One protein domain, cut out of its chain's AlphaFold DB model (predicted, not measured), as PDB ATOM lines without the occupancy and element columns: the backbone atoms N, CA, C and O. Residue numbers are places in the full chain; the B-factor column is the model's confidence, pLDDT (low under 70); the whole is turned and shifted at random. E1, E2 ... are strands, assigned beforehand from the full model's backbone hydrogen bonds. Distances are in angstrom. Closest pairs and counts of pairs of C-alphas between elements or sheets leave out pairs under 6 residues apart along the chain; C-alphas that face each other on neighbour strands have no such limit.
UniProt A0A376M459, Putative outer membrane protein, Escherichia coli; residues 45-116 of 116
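This is residues 45 to 116 of the 116 residues of the protein "Putative outer membrane protein" of Escherichia coli (UniProt A0A376M459). There is little regular structure: a small sheet, E3 - E2 - E4, and a strand pair, E1 - E5, are strung together where E1 runs on into E2, with loops, residues 62 to 77 and 91 to 116, making the far ends. Of 72 printed residues, 15 are in five named strands, E1 to E5 along the chain, both sheets antiparallel; the class is all strand, with no named helix. The whole is loose, radius of gyration of the C-alphas 14.4 A, spanning 41 by 27 by 16 A.

Find E2, residues 54 to 56, 7.0 A long, beginning at C-alpha 54 (-42.840, 36.567, 13.778). E3 is residues 59 to 61, E4 78 to 80, E1 49 to 51; E5, 88 to 90, ends at C-alpha 90 (-53.918, 31.530, 23.836).

Look at the hairpin E2 and E3: N 59 and O 56 are within hydrogen-bond range, 3.0 A. Beside E2, E4 has N 79 and O 55 at 3.0 A. In E1 and E5, N 88 and O 51 are 2.8 A apart.

The farthest C-alphas, Thr 72 and Glu 96, are 42.8 A apart. The printed part has no cut; the link E3 to E4 is long. pLDDT is under 70 at 45, 95 to 99, 101 and 115 to 116.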
ATOM      1  N   PRO A  45     -56.768  22.193  27.836       69.56
ATOM      2  CA  PRO A  45     -57.130  23.568  27.563       69.56
ATOM      3  C   PRO A  45     -57.506  23.712  26.092       69.56
ATOM      4  O   PRO A  45     -56.857  23.191  25.175       69.56
ATOM      5  N   THR A  46     -58.620  24.400  25.865       76.12
ATOM      6  CA  THR A  46     -59.115  24.666  24.514       76.12
ATOM      7  C   THR A  46     -58.418  25.905  23.974       76.12
ATOM      8  O   THR A  46     -58.349  26.924  24.648       76.12
ATOM      9  N   ALA A  47     -57.896  25.823  22.756       78.31
ATOM     10  CA  ALA A  47     -57.354  26.971  22.050       78.31
ATOM     11  C   ALA A  47     -58.501  27.855  21.557       78.31
ATOM     12  O   ALA A  47     -59.229  27.453  20.650       78.31
ATOM     13  N   ASP A  48     -58.641  29.043  22.143       78.06
ATOM     14  CA  ASP A  48     -59.623  30.047  21.715       78.06
ATOM     15  C   ASP A  48     -59.073  30.883  20.550       78.06
ATOM     16  O   ASP A  48     -59.767  31.201  19.587       78.06
ATOM     17  N   SER A  49     -57.771  31.183  20.576       78.44
ATOM     18  CA  SER A  49     -57.109  31.888  19.481       78.44
ATOM     19  C   SER A  49     -55.685  31.397  19.235       78.44
ATOM     20  O   SER A  49     -55.028  30.830  20.112       78.44
ATOM     21  N   ALA A  50     -55.205  31.626  18.014       85.88
ATOM     22  CA  ALA A  50     -53.850  31.309  17.596       85.88
ATOM     23  C   ALA A  50     -53.267  32.457  16.769       85.88
ATOM     24  O   ALA A  50     -53.941  33.016  15.902       85.88
ATOM     25  N   SER A  51     -52.004  32.786  17.021       86.25
ATOM     26  CA  SER A  51     -51.255  33.787  16.261       86.25
ATOM     27  C   SER A  51     -49.950  33.205  15.725       86.25
ATOM     28  O   SER A  51     -49.408  32.236  16.256       86.25
ATOM     29  N   ILE A  52     -49.473  33.767  14.619       89.25
ATOM     30  CA  ILE A  52     -48.271  33.286  13.939       89.25
ATOM     31  C   ILE A  52     -47.060  33.964  14.588       89.25
ATOM     32  O   ILE A  52     -47.043  35.196  14.661       89.25
ATOM     33  N   PRO A  53     -46.043  33.213  15.040       90.56
ATOM     34  CA  PRO A  53     -44.829  33.821  15.553       90.56
ATOM     35  C   PRO A  53     -44.078  34.536  14.428       90.56
ATOM     36  O   PRO A  53     -43.847  33.964  13.359       90.56
ATOM     37  N   VAL A  54     -43.668  35.775  14.690       92.56
ATOM     38  CA  VAL A  54     -42.840  36.567  13.778       92.56
ATOM     39  C   VAL A  54     -41.435  36.662  14.347       92.56
ATOM     40  O   VAL A  54     -41.243  36.874  15.545       92.56
ATOM     41  N   TYR A  55     -40.447  36.518  13.476       93.75
ATOM     42  CA  TYR A  55     -39.039  36.616  13.816       93.75
ATOM     43  C   TYR A  55     -38.381  37.708  12.991       93.75
ATOM     44  O   TYR A  55     -38.744  37.912  11.836       93.75
ATOM     45  N   GLN A  56     -37.378  38.362  13.568       94.00
ATOM     46  CA  GLN A  56     -36.397  39.148  12.827       94.00
ATOM     47  C   GLN A  56     -35.051  38.418  12.907       94.00
ATOM     48  O   GLN A  56     -34.426  38.343  13.969       94.00
ATOM     49  N   GLY A  57     -34.621  37.802  11.805       90.19
ATOM     50  CA  GLY A  57     -33.510  36.849  11.813       90.19
ATOM     51  C   GLY A  57     -33.798  35.652  12.731       90.19
ATOM     52  O   GLY A  57     -34.659  34.833  12.430       90.19
ATOM     53  N   SER A  58     -33.076  35.548  13.851       89.75
ATOM     54  CA  SER A  58     -33.271  34.498  14.871       89.75
ATOM     55  C   SER A  58     -33.973  34.994  16.138       89.75
ATOM     56  O   SER A  58     -34.114  34.235  17.096       89.75
ATOM     57  N   VAL A  59     -34.384  36.264  16.178       91.88
ATOM     58  CA  VAL A  59     -35.034  36.863  17.348       91.88
ATOM     59  C   VAL A  59     -36.540  36.731  17.200       91.88
ATOM     60  O   VAL A  59     -37.111  37.259  16.250       91.88
ATOM     61  N   PHE A  60     -37.176  36.044  18.147       92.06
ATOM     62  CA  PHE A  60     -38.630  36.018  18.263       92.06
ATOM     63  C   PHE A  60     -39.149  37.391  18.710       92.06
ATOM     64  O   PHE A  60     -38.678  37.936  19.713       92.06
ATOM     65  N   LEU A  61     -40.106  37.937  17.962       92.19
ATOM     66  CA  LEU A  61     -40.802  39.173  18.299       92.19
ATOM     67  C   LEU A  61     -42.040  38.816  19.126       92.19
ATOM     68  O   LEU A  61     -43.068  38.396  18.595       92.19
ATOM     69  N   ASP A  62     -41.902  38.953  20.439       89.88
ATOM     70  CA  ASP A  62     -42.953  38.690  21.411       89.88
ATOM     71  C   ASP A  62     -44.051  39.764  21.295       89.88
ATOM     72  O   ASP A  62     -43.776  40.947  21.524       89.88
ATOM     73  N   PRO A  63     -45.305  39.393  20.979       87.19
ATOM     74  CA  PRO A  63     -46.391  40.357  20.808       87.19
ATOM     75  C   PRO A  63     -46.747  41.107  22.100       87.19
ATOM     76  O   PRO A  63     -47.379  42.161  22.036       87.19
ATOM     77  N   ALA A  64     -46.344  40.600  23.271       87.69
ATOM     78  CA  ALA A  64     -46.561  41.270  24.550       87.69
ATOM     79  C   ALA A  64     -45.525  42.373  24.845       87.69
ATOM     80  O   ALA A  64     -45.627  43.049  25.873       87.69
ATOM     81  N   LYS A  65     -44.514  42.553  23.984       92.19
ATOM     82  CA  LYS A  65     -43.404  43.488  24.200       92.19
ATOM     83  C   LYS A  65     -43.231  44.437  23.021       92.19
ATOM     84  O   LYS A  65     -43.491  44.111  21.868       92.19
ATOM     85  N   THR A  66     -42.739  45.638  23.313       92.62
ATOM     86  CA  THR A  66     -42.292  46.567  22.273       92.62
ATOM     87  C   THR A  66     -40.906  46.154  21.791       92.62
ATOM     88  O   THR A  66     -39.984  46.012  22.593       92.62
ATOM     89  N   HIS A  67     -40.760  45.989  20.477       92.31
ATOM     90  CA  HIS A  67     -39.493  45.688  19.821       92.31
ATOM     91  C   HIS A  67     -39.040  46.883  18.980       92.31
ATOM     92  O   HIS A  67     -39.808  47.411  18.178       92.31
ATOM     93  N   GLU A  68     -37.786  47.297  19.156       92.81
ATOM     94  CA  GLU A  68     -37.155  48.318  18.316       92.81
ATOM     95  C   GLU A  68     -36.785  47.711  16.961       92.81
ATOM     96  O   GLU A  68     -36.001  46.763  16.886       92.81
ATOM     97  N   VAL A  69     -37.331  48.271  15.881       91.12
ATOM     98  CA  VAL A  69     -37.015  47.872  14.507       91.12
ATOM     99  C   VAL A  69     -36.281  49.020  13.835       91.12
ATOM    100  O   VAL A  69     -36.816  50.117  13.681       91.12
ATOM    101  N   ALA A  70     -35.037  48.771  13.424       92.56
ATOM    102  CA  ALA A  70     -34.251  49.768  12.715       92.56
ATOM    103  C   ALA A  70     -34.959  50.192  11.418       92.56
ATOM    104  O   ALA A  70     -35.464  49.354  10.678       92.56
ATOM    105  N   PHE A  71     -34.913  51.482  11.084       91.44
ATOM    106  CA  PHE A  71     -35.488  51.997   9.833       91.44
ATOM    107  C   PHE A  71     -34.893  51.338   8.572       91.44
ATOM    108  O   PHE A  71     -35.516  51.305   7.518       91.44
ATOM    109  N   THR A  72     -33.680  50.794   8.673       95.19
ATOM    110  CA  THR A  72     -33.009  50.067   7.590       95.19
ATOM    111  C   THR A  72     -33.446  48.607   7.461       95.19
ATOM    112  O   THR A  72     -32.957  47.929   6.556       95.19
ATOM    113  N   ALA A  73     -34.302  48.109   8.362       94.19
ATOM    114  CA  ALA A  73     -34.739  46.722   8.366       94.19
ATOM    115  C   ALA A  73     -35.523  46.397   7.093       94.19
ATOM    116  O   ALA A  73     -36.399  47.152   6.659       94.19
ATOM    117  N   LYS A  74     -35.197  45.262   6.480       95.31
ATOM    118  CA  LYS A  74     -35.812  44.836   5.217       95.31
ATOM    119  C   LYS A  74     -36.905  43.808   5.485       95.31
ATOM    120  O   LYS A  74     -36.719  42.970   6.361       95.31
ATOM    121  N   PRO A  75     -37.977  43.748   4.674       90.81
ATOM    122  CA  PRO A  75     -38.981  42.686   4.787       90.81
ATOM    123  C   PRO A  75     -38.385  41.270   4.754       90.81
ATOM    124  O   PRO A  75     -38.855  40.392   5.459       90.81
ATOM    125  N   SER A  76     -37.301  41.060   3.994       92.56
ATOM    126  CA  SER A  76     -36.588  39.775   3.910       92.56
ATOM    127  C   SER A  76     -35.891  39.347   5.204       92.56
ATOM    128  O   SER A  76     -35.440  38.211   5.301       92.56
ATOM    129  N   GLU A  77     -35.722  40.258   6.160       94.38
ATOM    130  CA  GLU A  77     -35.159  39.957   7.480       94.38
ATOM    131  C   GLU A  77     -36.223  39.424   8.441       94.38
ATOM    132  O   GLU A  77     -35.871  38.949   9.520       94.38
ATOM    133  N   PHE A  78     -37.499  39.475   8.048       92.94
ATOM    134  CA  PHE A  78     -38.603  38.929   8.814       92.94
ATOM    135  C   PHE A  78     -39.010  37.562   8.286       92.94
ATOM    136  O   PHE A  78     -39.060  37.319   7.079       92.94
ATOM    137  N   SER A  79     -39.330  36.667   9.207       92.44
ATOM    138  CA  SER A  79     -39.863  35.352   8.884       92.44
ATOM    139  C   SER A  79     -41.007  35.004   9.820       92.44
ATOM    140  O   SER A  79     -41.140  35.548  10.917       92.44
ATOM    141  N   ALA A  80     -41.865  34.108   9.352       90.44
ATOM    142  CA  ALA A  80     -42.999  33.609  10.099       90.44
ATOM    143  C   ALA A  80     -43.064  32.093   9.926       90.44
ATOM    144  O   ALA A  80     -42.905  31.593   8.809       90.44
ATOM    145  N   ASP A  81     -43.284  31.369  11.021       87.00
ATOM    146  CA  ASP A  81     -43.482  29.921  10.973       87.00
ATOM    147  C   ASP A  81     -44.977  29.619  11.050       87.00
ATOM    148  O   ASP A  81     -45.613  29.801  12.087       87.00
ATOM    149  N   ILE A  82     -45.540  29.188   9.923       85.94
ATOM    150  CA  ILE A  82     -46.971  28.893   9.784       85.94
ATOM    151  C   ILE A  82     -47.328  27.460  10.201       85.94
ATOM    152  O   ILE A  82     -48.475  27.038  10.040       85.94
ATOM    153  N   SER A  83     -46.362  26.688  10.708       86.56
ATOM    154  CA  SER A  83     -46.616  25.338  11.204       86.56
ATOM    155  C   SER A  83     -47.581  25.395  12.384       86.56
ATOM    156  O   SER A  83     -47.348  26.117  13.349       86.56
ATOM    157  N   VAL A  84     -48.634  24.574  12.356       82.12
ATOM    158  CA  VAL A  84     -49.646  24.505  13.431       82.12
ATOM    159  C   VAL A  84     -49.008  24.286  14.810       82.12
ATOM    160  O   VAL A  84     -49.447  24.868  15.794       82.12
ATOM    161  N   SER A  85     -47.933  23.495  14.878       82.19
ATOM    162  CA  SER A  85     -47.172  23.212  16.105       82.19
ATOM    163  C   SER A  85     -46.348  24.392  16.635       82.19
ATOM    164  O   SER A  85     -45.772  24.297  17.716       82.19
ATOM    165  N   LYS A  86     -46.239  25.477  15.866       84.75
ATOM    166  CA  LYS A  86     -45.477  26.686  16.198       84.75
ATOM    167  C   LYS A  86     -46.364  27.899  16.431       84.75
ATOM    168  O   LYS A  86     -45.846  28.954  16.783       84.75
ATOM    169  N   LEU A  87     -47.675  27.756  16.264       86.94
ATOM    170  CA  LEU A  87     -48.611  28.828  16.557       86.94
ATOM    171  C   LEU A  87     -48.567  29.177  18.044       86.94
ATOM    172  O   LEU A  87     -48.527  28.306  18.912       86.94
ATOM    173  N   LEU A  88     -48.601  30.473  18.324       85.56
ATOM    174  CA  LEU A  88     -48.770  30.999  19.667       85.56
ATOM    175  C   LEU A  88     -50.252  30.883  20.009       85.56
ATOM    176  O   LEU A  88     -51.078  31.654  19.513       85.56
ATOM    177  N   VAL A  89     -50.583  29.875  20.806       84.94
ATOM    178  CA  VAL A  89     -51.954  29.588  21.216       84.94
ATOM    179  C   VAL A  89     -52.261  30.315  22.512       84.94
ATOM    180  O   VAL A  89     -51.453  30.302  23.440       84.94
ATOM    181  N   THR A  90     -53.440  30.928  22.591       78.12
ATOM    182  CA  THR A  90     -53.918  31.530  23.836       78.12
ATOM    183  C   THR A  90     -55.347  31.105  24.137       78.12
ATOM    184  O   THR A  90     -56.168  30.907  23.236       78.12
ATOM    185  N   ASN A  91     -55.632  30.970  25.429       77.44
ATOM    186  CA  ASN A  91     -56.970  30.785  25.962       77.44
ATOM    187  C   ASN A  91     -57.173  31.784  27.109       77.44
ATOM    188  O   ASN A  91     -56.845  31.473  28.249       77.44
ATOM    189  N   PRO A  92     -57.683  32.999  26.849       72.25
ATOM    190  CA  PRO A  92     -57.904  33.984  27.908       72.25
ATOM    191  C   PRO A  92     -58.995  33.560  28.907       72.25
ATOM    192  O   PRO A  92     -59.136  34.192  29.951       72.25
ATOM    193  N   GLN A  93     -59.787  32.528  28.585       72.50
ATOM    194  CA  GLN A  93     -60.770  31.945  29.499       72.50
ATOM    195  C   GLN A  93     -60.166  30.874  30.408       72.50
ATOM    196  O   GLN A  93     -60.834  30.459  31.359       72.50
ATOM    197  N   ASP A  94     -58.932  30.436  30.141       72.00
ATOM    198  CA  ASP A  94     -58.234  29.547  31.051       72.00
ATOM    199  C   ASP A  94     -57.932  30.276  32.370       72.00
ATOM    200  O   ASP A  94     -57.371  31.375  32.406       72.00
ATOM    201  N   ARG A  95     -58.368  29.663  33.468       67.44
ATOM    202  CA  ARG A  95     -58.136  30.140  34.838       67.44
ATOM    203  C   ARG A  95     -57.116  29.287  35.574       67.44
ATOM    204  O   ARG A  95     -56.721  29.658  36.678       67.44
ATOM    205  N   GLU A  96     -56.755  28.147  35.001       69.75
ATOM    206  CA  GLU A  96     -55.892  27.148  35.617       69.75
ATOM    207  C   GLU A  96     -54.416  27.487  35.357       69.75
ATOM    208  O   GLU A  96     -53.559  27.126  36.165       69.75
ATOM    209  N   GLY A  97     -54.132  28.296  34.329       66.38
ATOM    210  CA  GLY A  97     -52.789  28.750  33.985       66.38
ATOM    211  C   GLY A  97     -51.952  27.625  33.392       66.38
ATOM    212  O   GLY A  97     -50.728  27.615  33.558       66.38
ATOM    213  N   ASP A  98     -52.604  26.650  32.765       69.69
ATOM    214  CA  ASP A  98     -51.937  25.486  32.223       69.69
ATOM    215  C   ASP A  98     -51.236  25.810  30.897       69.69
ATOM    216  O   ASP A  98     -51.606  26.685  30.111       69.69
ATOM    217  N   ILE A  99     -50.121  25.121  30.659       66.69
ATOM    218  CA  ILE A  99     -49.362  25.309  29.427       66.69
ATOM    219  C   ILE A  99     -50.072  24.533  28.317       66.69
ATOM    220  O   ILE A  99     -50.129  23.303  28.340       66.69
ATOM    221  N   ILE A 100     -50.551  25.251  27.302       70.56
ATOM    222  CA  ILE A 100     -51.188  24.667  26.118       70.56
ATOM    223  C   ILE A 100     -50.111  24.068  25.199       70.56
ATOM    224  O   ILE A 100     -49.665  24.700  24.242       70.56
ATOM    225  N   SER A 101     -49.655  22.849  25.496       66.00
ATOM    226  CA  SER A 101     -48.671  22.135  24.666       66.00
ATOM    227  C   SER A 101     -49.323  21.416  23.477       66.00
ATOM    228  O   SER A 101     -48.808  21.451  22.359       66.00
ATOM    229  N   THR A 102     -50.495  20.815  23.698       74.25
ATOM    230  CA  THR A 102     -51.333  20.187  22.668       74.25
ATOM    231  C   THR A 102     -52.733  20.801  22.693       74.25
ATOM    232  O   THR A 102     -53.591  20.334  23.446       74.25
ATOM    233  N   PRO A 103     -52.986  21.856  21.899       71.44
ATOM    234  CA  PRO A 103     -54.260  22.556  21.924       71.44
ATOM    235  C   PRO A 103     -55.404  21.677  21.436       71.44
ATOM    236  O   PRO A 103     -55.320  21.044  20.376       71.44
ATOM    237  N   ARG A 104     -56.529  21.724  22.150       80.31
ATOM    238  CA  ARG A 104     -57.805  21.277  21.598       80.31
ATOM    239  C   ARG A 104     -58.458  22.440  20.857       80.31
ATOM    240  O   ARG A 104     -58.781  23.449  21.466       80.31
ATOM    241  N   TRP A 105     -58.662  22.304  19.554       81.88
ATOM    242  CA  TRP A 105     -59.364  23.315  18.756       81.88
ATOM    243  C   TRP A 105     -60.877  23.221  18.958       81.88
ATOM    244  O   TRP A 105     -61.402  22.111  19.078       81.88
ATOM    245  N   GLU A 106     -61.577  24.358  18.924       74.94
ATOM    246  CA  GLU A 106     -63.036  24.442  19.119       74.94
ATOM    247  C   GLU A 106     -63.807  23.435  18.238       74.94
ATOM    248  O   GLU A 106     -64.616  22.655  18.736       74.94
ATOM    249  N   ASN A 107     -63.458  23.348  16.948       78.94
ATOM    250  CA  ASN A 107     -64.056  22.408  15.985       78.94
ATOM    251  C   ASN A 107     -63.216  21.143  15.742       78.94
ATOM    252  O   ASN A 107     -63.339  20.505  14.696       78.94
ATOM    253  N   GLN A 108     -62.306  20.806  16.663       78.00
ATOM    254  CA  GLN A 108     -61.351  19.690  16.533       78.00
ATOM    255  C   GLN A 108     -60.490  19.750  15.257       78.00
ATOM    256  O   GLN A 108     -59.848  18.773  14.881       78.00
ATOM    257  N   THR A 109     -60.468  20.908  14.599       79.44
ATOM    258  CA  THR A 109     -59.775  21.144  13.338       79.44
ATOM    259  C   THR A 109     -58.790  22.282  13.558       79.44
ATOM    260  O   THR A 109     -59.223  23.373  13.935       79.44
ATOM    261  N   PRO A 110     -57.483  22.052  13.350       79.50
ATOM    262  CA  PRO A 110     -56.505  23.122  13.415       79.50
ATOM    263  C   PRO A 110     -56.775  24.211  12.374       79.50
ATOM    264  O   PRO A 110     -57.278  23.907  11.288       79.50
ATOM    265  N   PRO A 111     -56.414  25.468  12.661       81.69
ATOM    266  CA  PRO A 111     -56.529  26.539  11.687       81.69
ATOM    267  C   PRO A 111     -55.579  26.296  10.507       81.69
ATOM    268  O   PRO A 111     -54.423  25.909  10.683       81.69
ATOM    269  N   THR A 112     -56.058  26.581   9.297       82.00
ATOM    270  CA  THR A 112     -55.211  26.644   8.103       82.00
ATOM    271  C   THR A 112     -54.667  28.056   7.964       82.00
ATOM    272  O   THR A 112     -55.434  29.009   7.825       82.00
ATOM    273  N   VAL A 113     -53.344  28.188   7.962       76.38
ATOM    274  CA  VAL A 113     -52.658  29.461   7.730       76.38
ATOM    275  C   VAL A 113     -52.034  29.434   6.339       76.38
ATOM    276  O   VAL A 113     -51.289  28.514   6.010       76.38
ATOM    277  N   SER A 114     -52.325  30.446   5.523       74.19
ATOM    278  CA  SER A 114     -51.683  30.658   4.224       74.19
ATOM    279  C   SER A 114     -51.243  32.107   4.101       74.19
ATOM    280  O   SER A 114     -51.967  33.016   4.503       74.19
ATOM    281  N   LEU A 115     -50.069  32.312   3.510       67.38
ATOM    282  CA  LEU A 115     -49.632  33.619   3.027       67.38
ATOM    283  C   LEU A 115     -50.286  33.841   1.651       67.38
ATOM    284  O   LEU A 115     -50.336  32.900   0.854       67.38
ATOM    285  N   VAL A 116     -50.838  35.032   1.412       66.25
ATOM    286  CA  VAL A 116     -51.449  35.453   0.133       66.25
ATOM    287  C   VAL A 116     -50.568  36.508  -0.512       66.25
ATOM    288  O   VAL A 116     -50.075  37.376   0.242       66.25
TER     289      VAL A 116